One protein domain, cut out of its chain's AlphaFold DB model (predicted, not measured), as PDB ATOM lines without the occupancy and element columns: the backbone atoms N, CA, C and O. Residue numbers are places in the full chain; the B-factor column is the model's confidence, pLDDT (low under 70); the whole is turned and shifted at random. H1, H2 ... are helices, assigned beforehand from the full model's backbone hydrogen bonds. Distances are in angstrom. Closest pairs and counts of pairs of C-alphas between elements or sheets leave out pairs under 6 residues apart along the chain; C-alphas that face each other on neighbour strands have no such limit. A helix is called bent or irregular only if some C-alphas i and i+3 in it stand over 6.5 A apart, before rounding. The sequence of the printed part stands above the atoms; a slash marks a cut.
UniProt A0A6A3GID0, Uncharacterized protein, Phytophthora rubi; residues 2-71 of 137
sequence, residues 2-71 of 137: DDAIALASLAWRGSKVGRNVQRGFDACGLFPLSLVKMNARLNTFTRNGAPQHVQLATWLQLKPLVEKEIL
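What this domain is: This is residues 2 to 71 of the 137 residues of an uncharacterized protein of Phytophthora rubi (UniProt A0A6A3GID0). The model is an open horseshoe of four helices strung one after another, with nothing filling its middle. H4, the longest helix, makes one arm, H3 makes the base, and H2 and H1 follow each other along the other arm out to the far end. The 70 printed residues hold four named helices, H1, H2, H3 and H4 in chain order, and no named strand, and the class is all helix. The whole is extended, with a radius of gyration of the C-alphas of 20.3 A, and its outline is flat, 50 by 39 by 17 A.

Where its parts are: Start at the longest helix, H4, residues 52 to 69. Find C-alpha 52 at (48.128, 12.098, -4.621); from there the helix runs 25.0 A to C-alpha 69 at (39.617, -8.405, 6.769), so look for y falling along it. Before it comes H3, residues 35 to 48, 19.7 A long; watch z rise from -28.947 at C-alpha 35 to -9.649 at C-alpha 48. Earlier still is H2, residues 17 to 27, 15.0 A long. H1, residues 2 to 14, is 18.2 A long and begins at C-alpha 2, at (48.940, -25.781, -34.594).

How they stand to each other: Look first near residue 61, where H4 has a kink of 36 degrees. H4 is irregular, but only just: C-alphas 61 and 64 are 6.7 A apart. Go back along the printed part from Gln 52 and you cross a tight link of 3 residues to H3, yet H3 and H4 are apart. From Leu 35 a short link of 7 residues leads back to H2, which is apart from H3. A tight link of 2 residues, Ser 15 and Lys 16, joins H2 to H1, and these two are apart as well. H1 is also apart from H3 and H4, and H2 from H4; no helix touches another. In H1, H2 and H3 every O i to N i+4 pair is within hydrogen-bond range, while in H4 12 of 14 are.

The domain as a whole: Compare the C-alphas of Asp 2 and Val 54, the two farthest apart, at 51.8 A; those of Asp 2 and Leu 71, the first and last printed, are 40.8 A apart. Residues 2 to 21 stand free, and so do residues 42 to 71. The printed part has no cut and no long link. In the B-factor column you will find a mean pLDDT of the printed part of 86.9, and no printed residue is under 70.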
ATOM      1  N   ASP A   2      49.735 -26.431 -33.544       80.56
ATOM      2  CA  ASP A   2      48.940 -25.781 -34.594       80.56
ATOM      3  C   ASP A   2      47.460 -25.572 -34.221       80.56
ATOM      4  O   ASP A   2      46.916 -24.498 -34.475       80.56
ATOM      5  N   ASP A   3      46.839 -26.508 -33.492       87.44
ATOM      6  CA  ASP A   3      45.448 -26.365 -33.018       87.44
ATOM      7  C   ASP A   3      45.251 -25.181 -32.062       87.44
ATOM      8  O   ASP A   3      44.243 -24.474 -32.114       87.44
ATOM      9  N   ALA A   4      46.234 -24.923 -31.195       89.69
ATOM     10  CA  ALA A   4      46.178 -23.809 -30.253       89.69
ATOM     11  C   ALA A   4      46.287 -22.460 -30.981       89.69
ATOM     12  O   ALA A   4      45.575 -21.511 -30.646       89.69
ATOM     13  N   ILE A   5      47.137 -22.386 -32.010       91.50
ATOM     14  CA  ILE A   5      47.308 -21.192 -32.850       91.50
ATOM     15  C   ILE A   5      46.043 -20.931 -33.678       91.50
ATOM     16  O   ILE A   5      45.593 -19.783 -33.777       91.50
ATOM     17  N   ALA A   6      45.428 -21.982 -34.225       92.56
ATOM     18  CA  ALA A   6      44.175 -21.883 -34.967       92.56
ATOM     19  C   ALA A   6      43.024 -21.380 -34.080       92.56
ATOM     20  O   ALA A   6      42.312 -20.444 -34.459       92.56
ATOM     21  N   LEU A   7      42.884 -21.928 -32.867       92.75
ATOM     22  CA  LEU A   7      41.887 -21.478 -31.893       92.75
ATOM     23  C   LEU A   7      42.108 -20.025 -31.459       92.75
ATOM     24  O   LEU A   7      41.149 -19.253 -31.413       92.75
ATOM     25  N   ALA A   8      43.354 -19.622 -31.196       90.56
ATOM     26  CA  ALA A   8      43.674 -18.242 -30.835       90.56
ATOM     27  C   ALA A   8      43.343 -17.262 -31.973       90.56
ATOM     28  O   ALA A   8      42.755 -16.204 -31.740       90.56
ATOM     29  N   SER A   9      43.649 -17.640 -33.216       89.75
ATOM     30  CA  SER A   9      43.354 -16.831 -34.403       89.75
ATOM     31  C   SER A   9      41.848 -16.691 -34.639       89.75
ATOM     32  O   SER A   9      41.363 -15.595 -34.927       89.75
ATOM     33  N   LEU A  10      41.085 -17.775 -34.460       93.44
ATOM     34  CA  LEU A  10      39.625 -17.761 -34.559       93.44
ATOM     35  C   LEU A  10      38.996 -16.900 -33.455       93.44
ATOM     36  O   LEU A  10      38.104 -16.098 -33.736       93.44
ATOM     37  N   ALA A  11      39.494 -17.015 -32.222       89.81
ATOM     38  CA  ALA A  11      39.055 -16.196 -31.097       89.81
ATOM     39  C   ALA A  11      39.341 -14.706 -31.335       89.81
ATOM     40  O   ALA A  11      38.460 -13.875 -31.117       89.81
ATOM     41  N   TRP A  12      40.529 -14.361 -31.847       86.94
ATOM     42  CA  TRP A  12      40.879 -12.984 -32.204       86.94
ATOM     43  C   TRP A  12      39.972 -12.431 -33.306       86.94
ATOM     44  O   TRP A  12      39.430 -11.332 -33.175       86.94
ATOM     45  N   ARG A  13      39.731 -13.213 -34.363       85.88
ATOM     46  CA  ARG A  13      38.890 -12.811 -35.501       85.88
ATOM     47  C   ARG A  13      37.407 -12.707 -35.133       85.88
ATOM     48  O   ARG A  13      36.699 -11.864 -35.677       85.88
ATOM     49  N   GLY A  14      36.943 -13.536 -34.197       86.88
ATOM     50  CA  GLY A  14      35.610 -13.451 -33.593       86.88
ATOM     51  C   GLY A  14      35.497 -12.391 -32.493       86.88
ATOM     52  O   GLY A  14      34.386 -12.058 -32.064       86.88
ATOM     53  N   SER A  15      36.622 -11.839 -32.030       81.81
ATOM     54  CA  SER A  15      36.627 -10.835 -30.978       81.81
ATOM     55  C   SER A  15      35.984  -9.545 -31.487       81.81
ATOM     56  O   SER A  15      36.304  -9.006 -32.545       81.81
ATOM     57  N   LYS A  16      35.047  -9.003 -30.711       88.88
ATOM     58  CA  LYS A  16      34.380  -7.733 -31.028       88.88
ATOM     59  C   LYS A  16      35.219  -6.535 -30.576       88.88
ATOM     60  O   LYS A  16      34.645  -5.495 -30.282       88.88
ATOM     61  N   VAL A  17      36.550  -6.660 -30.501       84.38
ATOM     62  CA  VAL A  17      37.438  -5.659 -29.881       84.38
ATOM     63  C   VAL A  17      37.236  -4.279 -30.500       84.38
ATOM     64  O   VAL A  17      36.915  -3.352 -29.769       84.38
ATOM     65  N   GLY A  18      37.279  -4.140 -31.830       83.94
ATOM     66  CA  GLY A  18      37.056  -2.841 -32.483       83.94
ATOM     67  C   GLY A  18      35.681  -2.228 -32.179       83.94
ATOM     68  O   GLY A  18      35.577  -1.051 -31.839       83.94
ATOM     69  N   ARG A  19      34.619  -3.044 -32.209       87.06
ATOM     70  CA  ARG A  19      33.250  -2.599 -31.891       87.06
ATOM     71  C   ARG A  19      33.093  -2.238 -30.414       87.06
ATOM     72  O   ARG A  19      32.396  -1.283 -30.092       87.06
ATOM     73  N   ASN A  20      33.722  -2.997 -29.523       87.25
ATOM     74  CA  ASN A  20      33.703  -2.760 -28.084       87.25
ATOM     75  C   ASN A  20      34.472  -1.485 -27.735       87.25
ATOM     76  O   ASN A  20      33.992  -0.706 -26.922       87.25
ATOM     77  N   VAL A  21      35.611  -1.244 -28.393       85.94
ATOM     78  CA  VAL A  21      36.373   0.002 -28.271       85.94
ATOM     79  C   VAL A  21      35.506   1.175 -28.711       85.94
ATOM     80  O   VAL A  21      35.296   2.090 -27.921       85.94
ATOM     81  N   GLN A  22      34.913   1.121 -29.910       86.25
ATOM     82  CA  GLN A  22      34.032   2.187 -30.393       86.25
ATOM     83  C   GLN A  22      32.866   2.445 -29.431       86.25
ATOM     84  O   GLN A  22      32.655   3.588 -29.040       86.25
ATOM     85  N   ARG A  23      32.166   1.394 -28.981       87.38
ATOM     86  CA  ARG A  23      31.085   1.506 -27.988       87.38
ATOM     87  C   ARG A  23      31.556   2.082 -26.655       87.38
ATOM     88  O   ARG A  23      30.803   2.821 -26.037       87.38
ATOM     89  N   GLY A  24      32.771   1.762 -26.214       87.62
ATOM     90  CA  GLY A  24      33.362   2.336 -25.005       87.62
ATOM     91  C   GLY A  24      33.574   3.844 -25.140       87.62
ATOM     92  O   GLY A  24      33.161   4.605 -24.270       87.62
ATOM     93  N   PHE A  25      34.135   4.288 -26.268       86.94
ATOM     94  CA  PHE A  25      34.279   5.716 -26.564       86.94
ATOM     95  C   PHE A  25      32.923   6.422 -26.692       86.94
ATOM     96  O   PHE A  25      32.776   7.540 -26.198       86.94
ATOM     97  N   ASP A  26      31.933   5.770 -27.300       88.00
ATOM     98  CA  ASP A  26      30.570   6.294 -27.443       88.00
ATOM     99  C   ASP A  26      29.878   6.447 -26.081       88.00
ATOM    100  O   ASP A  26      29.371   7.516 -25.752       88.00
ATOM    101  N   ALA A  27      29.961   5.421 -25.227       87.19
ATOM    102  CA  ALA A  27      29.422   5.447 -23.867       87.19
ATOM    103  C   ALA A  27      30.062   6.546 -23.004       87.19
ATOM    104  O   ALA A  27      29.396   7.165 -22.176       87.19
ATOM    105  N   CYS A  28      31.347   6.834 -23.216       81.19
ATOM    106  CA  CYS A  28      32.029   7.946 -22.558       81.19
ATOM    107  C   CYS A  28      31.729   9.320 -23.194       81.19
ATOM    108  O   CYS A  28      32.229  10.332 -22.695       81.19
ATOM    109  N   GLY A  29      30.949   9.395 -24.279       84.50
ATOM    110  CA  GLY A  29      30.679  10.631 -25.026       84.50
ATOM    111  C   GLY A  29      31.932  11.226 -25.682       84.50
ATOM    112  O   GLY A  29      32.063  12.447 -25.806       84.50
ATOM    113  N   LEU A  30      32.899  10.368 -26.011       86.75
ATOM    114  CA  LEU A  30      34.176  10.703 -26.643       86.75
ATOM    115  C   LEU A  30      34.224  10.314 -28.125       86.75
ATOM    116  O   LEU A  30      35.215  10.619 -28.784       86.75
ATOM    117  N   PHE A  31      33.182   9.657 -28.641       82.94
ATOM    118  CA  PHE A  31      33.021   9.367 -30.061       82.94
ATOM    119  C   PHE A  31      32.211  10.486 -30.763       82.94
ATOM    120  O   PHE A  31      31.261  11.004 -30.171       82.94
ATOM    121  N   PRO A  32      32.570  10.898 -31.998       85.00
ATOM    122  CA  PRO A  32      33.781  10.524 -32.729       85.00
ATOM    123  C   PRO A  32      35.045  11.032 -32.024       85.00
ATOM    124  O   PRO A  32      35.029  12.070 -31.359       85.00
ATOM    125  N   LEU A  33      36.129  10.262 -32.157       83.56
ATOM    126  CA  LEU A  33      37.372  10.450 -31.410       83.56
ATOM    127  C   LEU A  33      37.895  11.888 -31.551       83.56
ATOM    128  O   LEU A  33      38.184  12.350 -32.652       83.56
ATOM    129  N   SER A  34      38.030  12.597 -30.428       86.62
ATOM    130  CA  SER A  34      38.503  13.984 -30.400       86.62
ATOM    131  C   SER A  34      39.597  14.161 -29.354       86.62
ATOM    132  O   SER A  34      39.336  14.080 -28.151       86.62
ATOM    133  N   LEU A  35      40.820  14.452 -29.814       87.81
ATOM    134  CA  LEU A  35      41.973  14.719 -28.947       87.81
ATOM    135  C   LEU A  35      41.680  15.851 -27.953       87.81
ATOM    136  O   LEU A  35      41.980  15.736 -26.768       87.81
ATOM    137  N   VAL A  36      41.024  16.916 -28.423       90.56
ATOM    138  CA  VAL A  36      40.660  18.077 -27.601       90.56
ATOM    139  C   VAL A  36      39.713  17.673 -26.470       90.56
ATOM    140  O   VAL A  36      39.961  18.018 -25.316       90.56
ATOM    141  N   LYS A  37      38.663  16.891 -26.766       88.69
ATOM    142  CA  LYS A  37      37.715  16.418 -25.740       88.69
ATOM    143  C   LYS A  37      38.372  15.463 -24.743       88.69
ATOM    144  O   LYS A  37      38.066  15.535 -23.554       88.69
ATOM    145  N   MET A  38      39.276  14.595 -25.202       90.69
ATOM    146  CA  MET A  38      40.030  13.697 -24.321       90.69
ATOM    147  C   MET A  38      40.947  14.478 -23.376       90.69
ATOM    148  O   MET A  38      40.880  14.266 -22.167       90.69
ATOM    149  N   ASN A  39      41.724  15.432 -23.895       91.94
ATOM    150  CA  ASN A  39      42.608  16.267 -23.078       91.94
ATOM    151  C   ASN A  39      41.833  17.154 -22.102       91.94
ATOM    152  O   ASN A  39      42.227  17.275 -20.947       91.94
ATOM    153  N   ALA A  40      40.702  17.729 -22.521       89.94
ATOM    154  CA  ALA A  40      39.848  18.501 -21.624       89.94
ATOM    155  C   ALA A  40      39.352  17.647 -20.446       89.94
ATOM    156  O   ALA A  40      39.440  18.073 -19.298       89.94
ATOM    157  N   ARG A  41      38.893  16.414 -20.705       86.31
ATOM    158  CA  ARG A  41      38.474  15.489 -19.639       86.31
ATOM    159  C   ARG A  41      39.634  15.046 -18.756       86.31
ATOM    160  O   ARG A  41      39.448  14.970 -17.545       86.31
ATOM    161  N   LEU A  42      40.805  14.788 -19.336       88.38
ATOM    162  CA  LEU A  42      42.010  14.468 -18.573       88.38
ATOM    163  C   LEU A  42      42.375  15.621 -17.634       88.38
ATOM    164  O   LEU A  42      42.599  15.383 -16.456       88.38
ATOM    165  N   ASN A  43      42.344  16.861 -18.119       89.38
ATOM    166  CA  ASN A  43      42.609  18.048 -17.307       89.38
ATOM    167  C   ASN A  43      41.573  18.231 -16.191       89.38
ATOM    168  O   ASN A  43      41.922  18.578 -15.067       89.38
ATOM    169  N   THR A  44      40.294  17.969 -16.468       87.12
ATOM    170  CA  THR A  44      39.254  17.969 -15.431       87.12
ATOM    171  C   THR A  44      39.512  16.879 -14.393       87.12
ATOM    172  O   THR A  44      39.358  17.127 -13.201       87.12
ATOM    173  N   PHE A  45      39.936  15.687 -14.819       83.75
ATOM    174  CA  PHE A  45      40.273  14.586 -13.917       83.75
ATOM    175  C   PHE A  45      41.515  14.884 -13.073       83.75
ATOM    176  O   PHE A  45      41.506  14.614 -11.879       83.75
ATOM    177  N   THR A  46      42.567  15.472 -13.640       85.00
ATOM    178  CA  THR A  46      43.771  15.836 -12.877       85.00
ATOM    179  C   THR A  46      43.509  16.992 -11.918       85.00
ATOM    180  O   THR A  46      44.049  16.998 -10.817       85.00
ATOM    181  N   ARG A  47      42.650  17.945 -12.302       83.31
ATOM    182  CA  ARG A  47      42.281  19.098 -11.471       83.31
ATOM    183  C   ARG A  47      41.311  18.747 -10.342       83.31
ATOM    184  O   ARG A  47      41.458  19.279  -9.247       83.31
ATOM    185  N   ASN A  48      40.324  17.893 -10.614       79.69
ATOM    186  CA  ASN A  48      39.285  17.509  -9.649       79.69
ATOM    187  C   ASN A  48      39.565  16.162  -8.967       79.69
ATOM    188  O   ASN A  48      38.825  15.758  -8.072       79.69
ATOM    189  N   GLY A  49      40.597  15.442  -9.398       76.06
ATOM    190  CA  GLY A  49      41.054  14.232  -8.736       76.06
ATOM    191  C   GLY A  49      41.587  14.563  -7.348       76.06
ATOM    192  O   GLY A  49      42.194  15.611  -7.133       76.06
ATOM    193  N   ALA A  50      41.375  13.659  -6.390       75.88
ATOM    194  CA  ALA A  50      41.981  13.804  -5.075       75.88
ATOM    195  C   ALA A  50      43.511  13.894  -5.245       75.88
ATOM    196  O   ALA A  50      44.082  13.028  -5.919       75.88
ATOM    197  N   PRO A  51      44.183  14.904  -4.663       80.44
ATOM    198  CA  PRO A  51      45.631  15.008  -4.734       80.44
ATOM    199  C   PRO A  51      46.299  13.704  -4.293       80.44
ATOM    200  O   PRO A  51      45.803  13.014  -3.401       80.44
ATOM    201  N   GLN A  52      47.448  13.371  -4.882       79.00
ATOM    202  CA  GLN A  52      48.128  12.098  -4.621       79.00
ATOM    203  C   GLN A  52      48.397  11.867  -3.123       79.00
ATOM    204  O   GLN A  52      48.274  10.745  -2.643       79.00
ATOM    205  N   HIS A  53      48.681  12.932  -2.365       80.94
ATOM    206  CA  HIS A  53      48.863  12.861  -0.915       80.94
ATOM    207  C   HIS A  53      47.570  12.503  -0.162       80.94
ATOM    208  O   HIS A  53      47.634  11.773   0.822       80.94
ATOM    209  N   VAL A  54      46.401  12.950  -0.635       84.19
ATOM    210  CA  VAL A  54      45.093  12.584  -0.066       84.19
ATOM    211  C   VAL A  54      44.795  11.118  -0.352       84.19
ATOM    212  O   VAL A  54      44.434  10.381   0.558       84.19
ATOM    213  N   GLN A  55      45.011  10.665  -1.589       84.12
ATOM    214  CA  GLN A  55      44.830   9.252  -1.940       84.12
ATOM    215  C   GLN A  55      45.763   8.344  -1.132       84.12
ATOM    216  O   GLN A  55      45.336   7.297  -0.649       84.12
ATOM    217  N   LEU A  56      47.020   8.760  -0.948       88.25
ATOM    218  CA  LEU A  56      47.998   8.034  -0.146       88.25
ATOM    219  C   LEU A  56      47.599   8.006   1.333       88.25
ATOM    220  O   LEU A  56      47.661   6.946   1.946       88.25
ATOM    221  N   ALA A  57      47.143   9.127   1.897       88.06
ATOM    222  CA  ALA A  57      46.655   9.181   3.273       88.06
ATOM    223  C   ALA A  57      45.445   8.255   3.483       88.06
ATOM    224  O   ALA A  57      45.452   7.440   4.408       88.06
ATOM    225  N   THR A  58      44.454   8.303   2.588       90.19
ATOM    226  CA  THR A  58      43.290   7.405   2.619       90.19
ATOM    227  C   THR A  58      43.711   5.944   2.475       90.19
ATOM    228  O   THR A  58      43.241   5.085   3.221       90.19
ATOM    229  N   TRP A  59      44.636   5.643   1.561       91.25
ATOM    230  CA  TRP A  59      45.152   4.287   1.387       91.25
ATOM    231  C   TRP A  59      45.897   3.788   2.626       91.25
ATOM    232  O   TRP A  59      45.682   2.654   3.039       91.25
ATOM    233  N   LEU A  60      46.728   4.618   3.261       93.31
ATOM    234  CA  LEU A  60      47.428   4.257   4.496       93.31
ATOM    235  C   LEU A  60      46.456   3.941   5.639       93.31
ATOM    236  O   LEU A  60      46.721   3.023   6.413       93.31
ATOM    237  N   GLN A  61      45.324   4.646   5.720       92.56
ATOM    238  CA  GLN A  61      44.260   4.350   6.685       92.56
ATOM    239  C   GLN A  61      43.513   3.050   6.352       92.56
ATOM    240  O   GLN A  61      43.199   2.270   7.252       92.56
ATOM    241  N   LEU A  62      43.252   2.793   5.069       93.50
ATOM    242  CA  LEU A  62      42.499   1.624   4.608       93.50
ATOM    243  C   LEU A  62      43.336   0.333   4.622       93.50
ATOM    244  O   LEU A  62      42.818  -0.750   4.897       93.50
ATOM    245  N   LYS A  63      44.640   0.438   4.350       94.06
ATOM    246  CA  LYS A  63      45.584  -0.682   4.260       94.06
ATOM    247  C   LYS A  63      45.496  -1.662   5.443       94.06
ATOM    248  O   LYS A  63      45.328  -2.852   5.179       94.06
ATOM    249  N   PRO A  64      45.547  -1.238   6.724       91.56
ATOM    250  CA  PRO A  64      45.449  -2.174   7.843       91.56
ATOM    251  C   PRO A  64      44.087  -2.873   7.945       91.56
ATOM    252  O   PRO A  64      44.027  -3.979   8.480       91.56
ATOM    253  N   LEU A  65      43.003  -2.259   7.461       90.56
ATOM    254  CA  LEU A  65      41.672  -2.871   7.419       90.56
ATOM    255  C   LEU A  65      41.637  -3.958   6.343       90.56
ATOM    256  O   LEU A  65      41.333  -5.109   6.643       90.56
ATOM    257  N   VAL A  66      42.063  -3.624   5.123       91.88
ATOM    258  CA  VAL A  66      42.157  -4.573   4.001       91.88
ATOM    259  C   VAL A  66      43.047  -5.764   4.359       91.88
ATOM    260  O   VAL A  66      42.678  -6.916   4.128       91.88
ATOM    261  N   GLU A  67      44.198  -5.517   4.983       89.56
ATOM    262  CA  GLU A  67      45.095  -6.582   5.433       89.56
ATOM    263  C   GLU A  67      44.461  -7.492   6.491       89.56
ATOM    264  O   GLU A  67      44.746  -8.688   6.518       89.56
ATOM    265  N   LYS A  68      43.627  -6.953   7.386       84.75
ATOM    266  CA  LYS A  68      42.989  -7.728   8.460       84.75
ATOM    267  C   LYS A  68      41.747  -8.484   8.004       84.75
ATOM    268  O   LYS A  68      41.538  -9.591   8.491       84.75
ATOM    269  N   GLU A  69      40.945  -7.893   7.128       83.12
ATOM    270  CA  GLU A  69      39.617  -8.405   6.769       83.12
ATOM    271  C   GLU A  69      39.598  -9.160   5.442       83.12
ATOM    272  O   GLU A  69      38.863 -10.133   5.304       83.12
ATOM    273  N   ILE A  70      40.403  -8.725   4.470       83.06
ATOM    274  CA  ILE A  70      40.365  -9.255   3.102       83.06
ATOM    275  C   ILE A  70      41.542 -10.200   2.861       83.06
ATOM    276  O   ILE A  70      41.365 -11.298   2.341       83.06
ATOM    277  N   LEU A  71      42.757  -9.774   3.226       83.69
ATOM    278  CA  LEU A  71      43.979 -10.523   2.899       83.69
ATOM    279  C   LEU A  71      44.350 -11.574   3.944       83.69
ATOM    280  O   LEU A  71      45.099 -12.505   3.643       83.69
TER     281      LEU A  71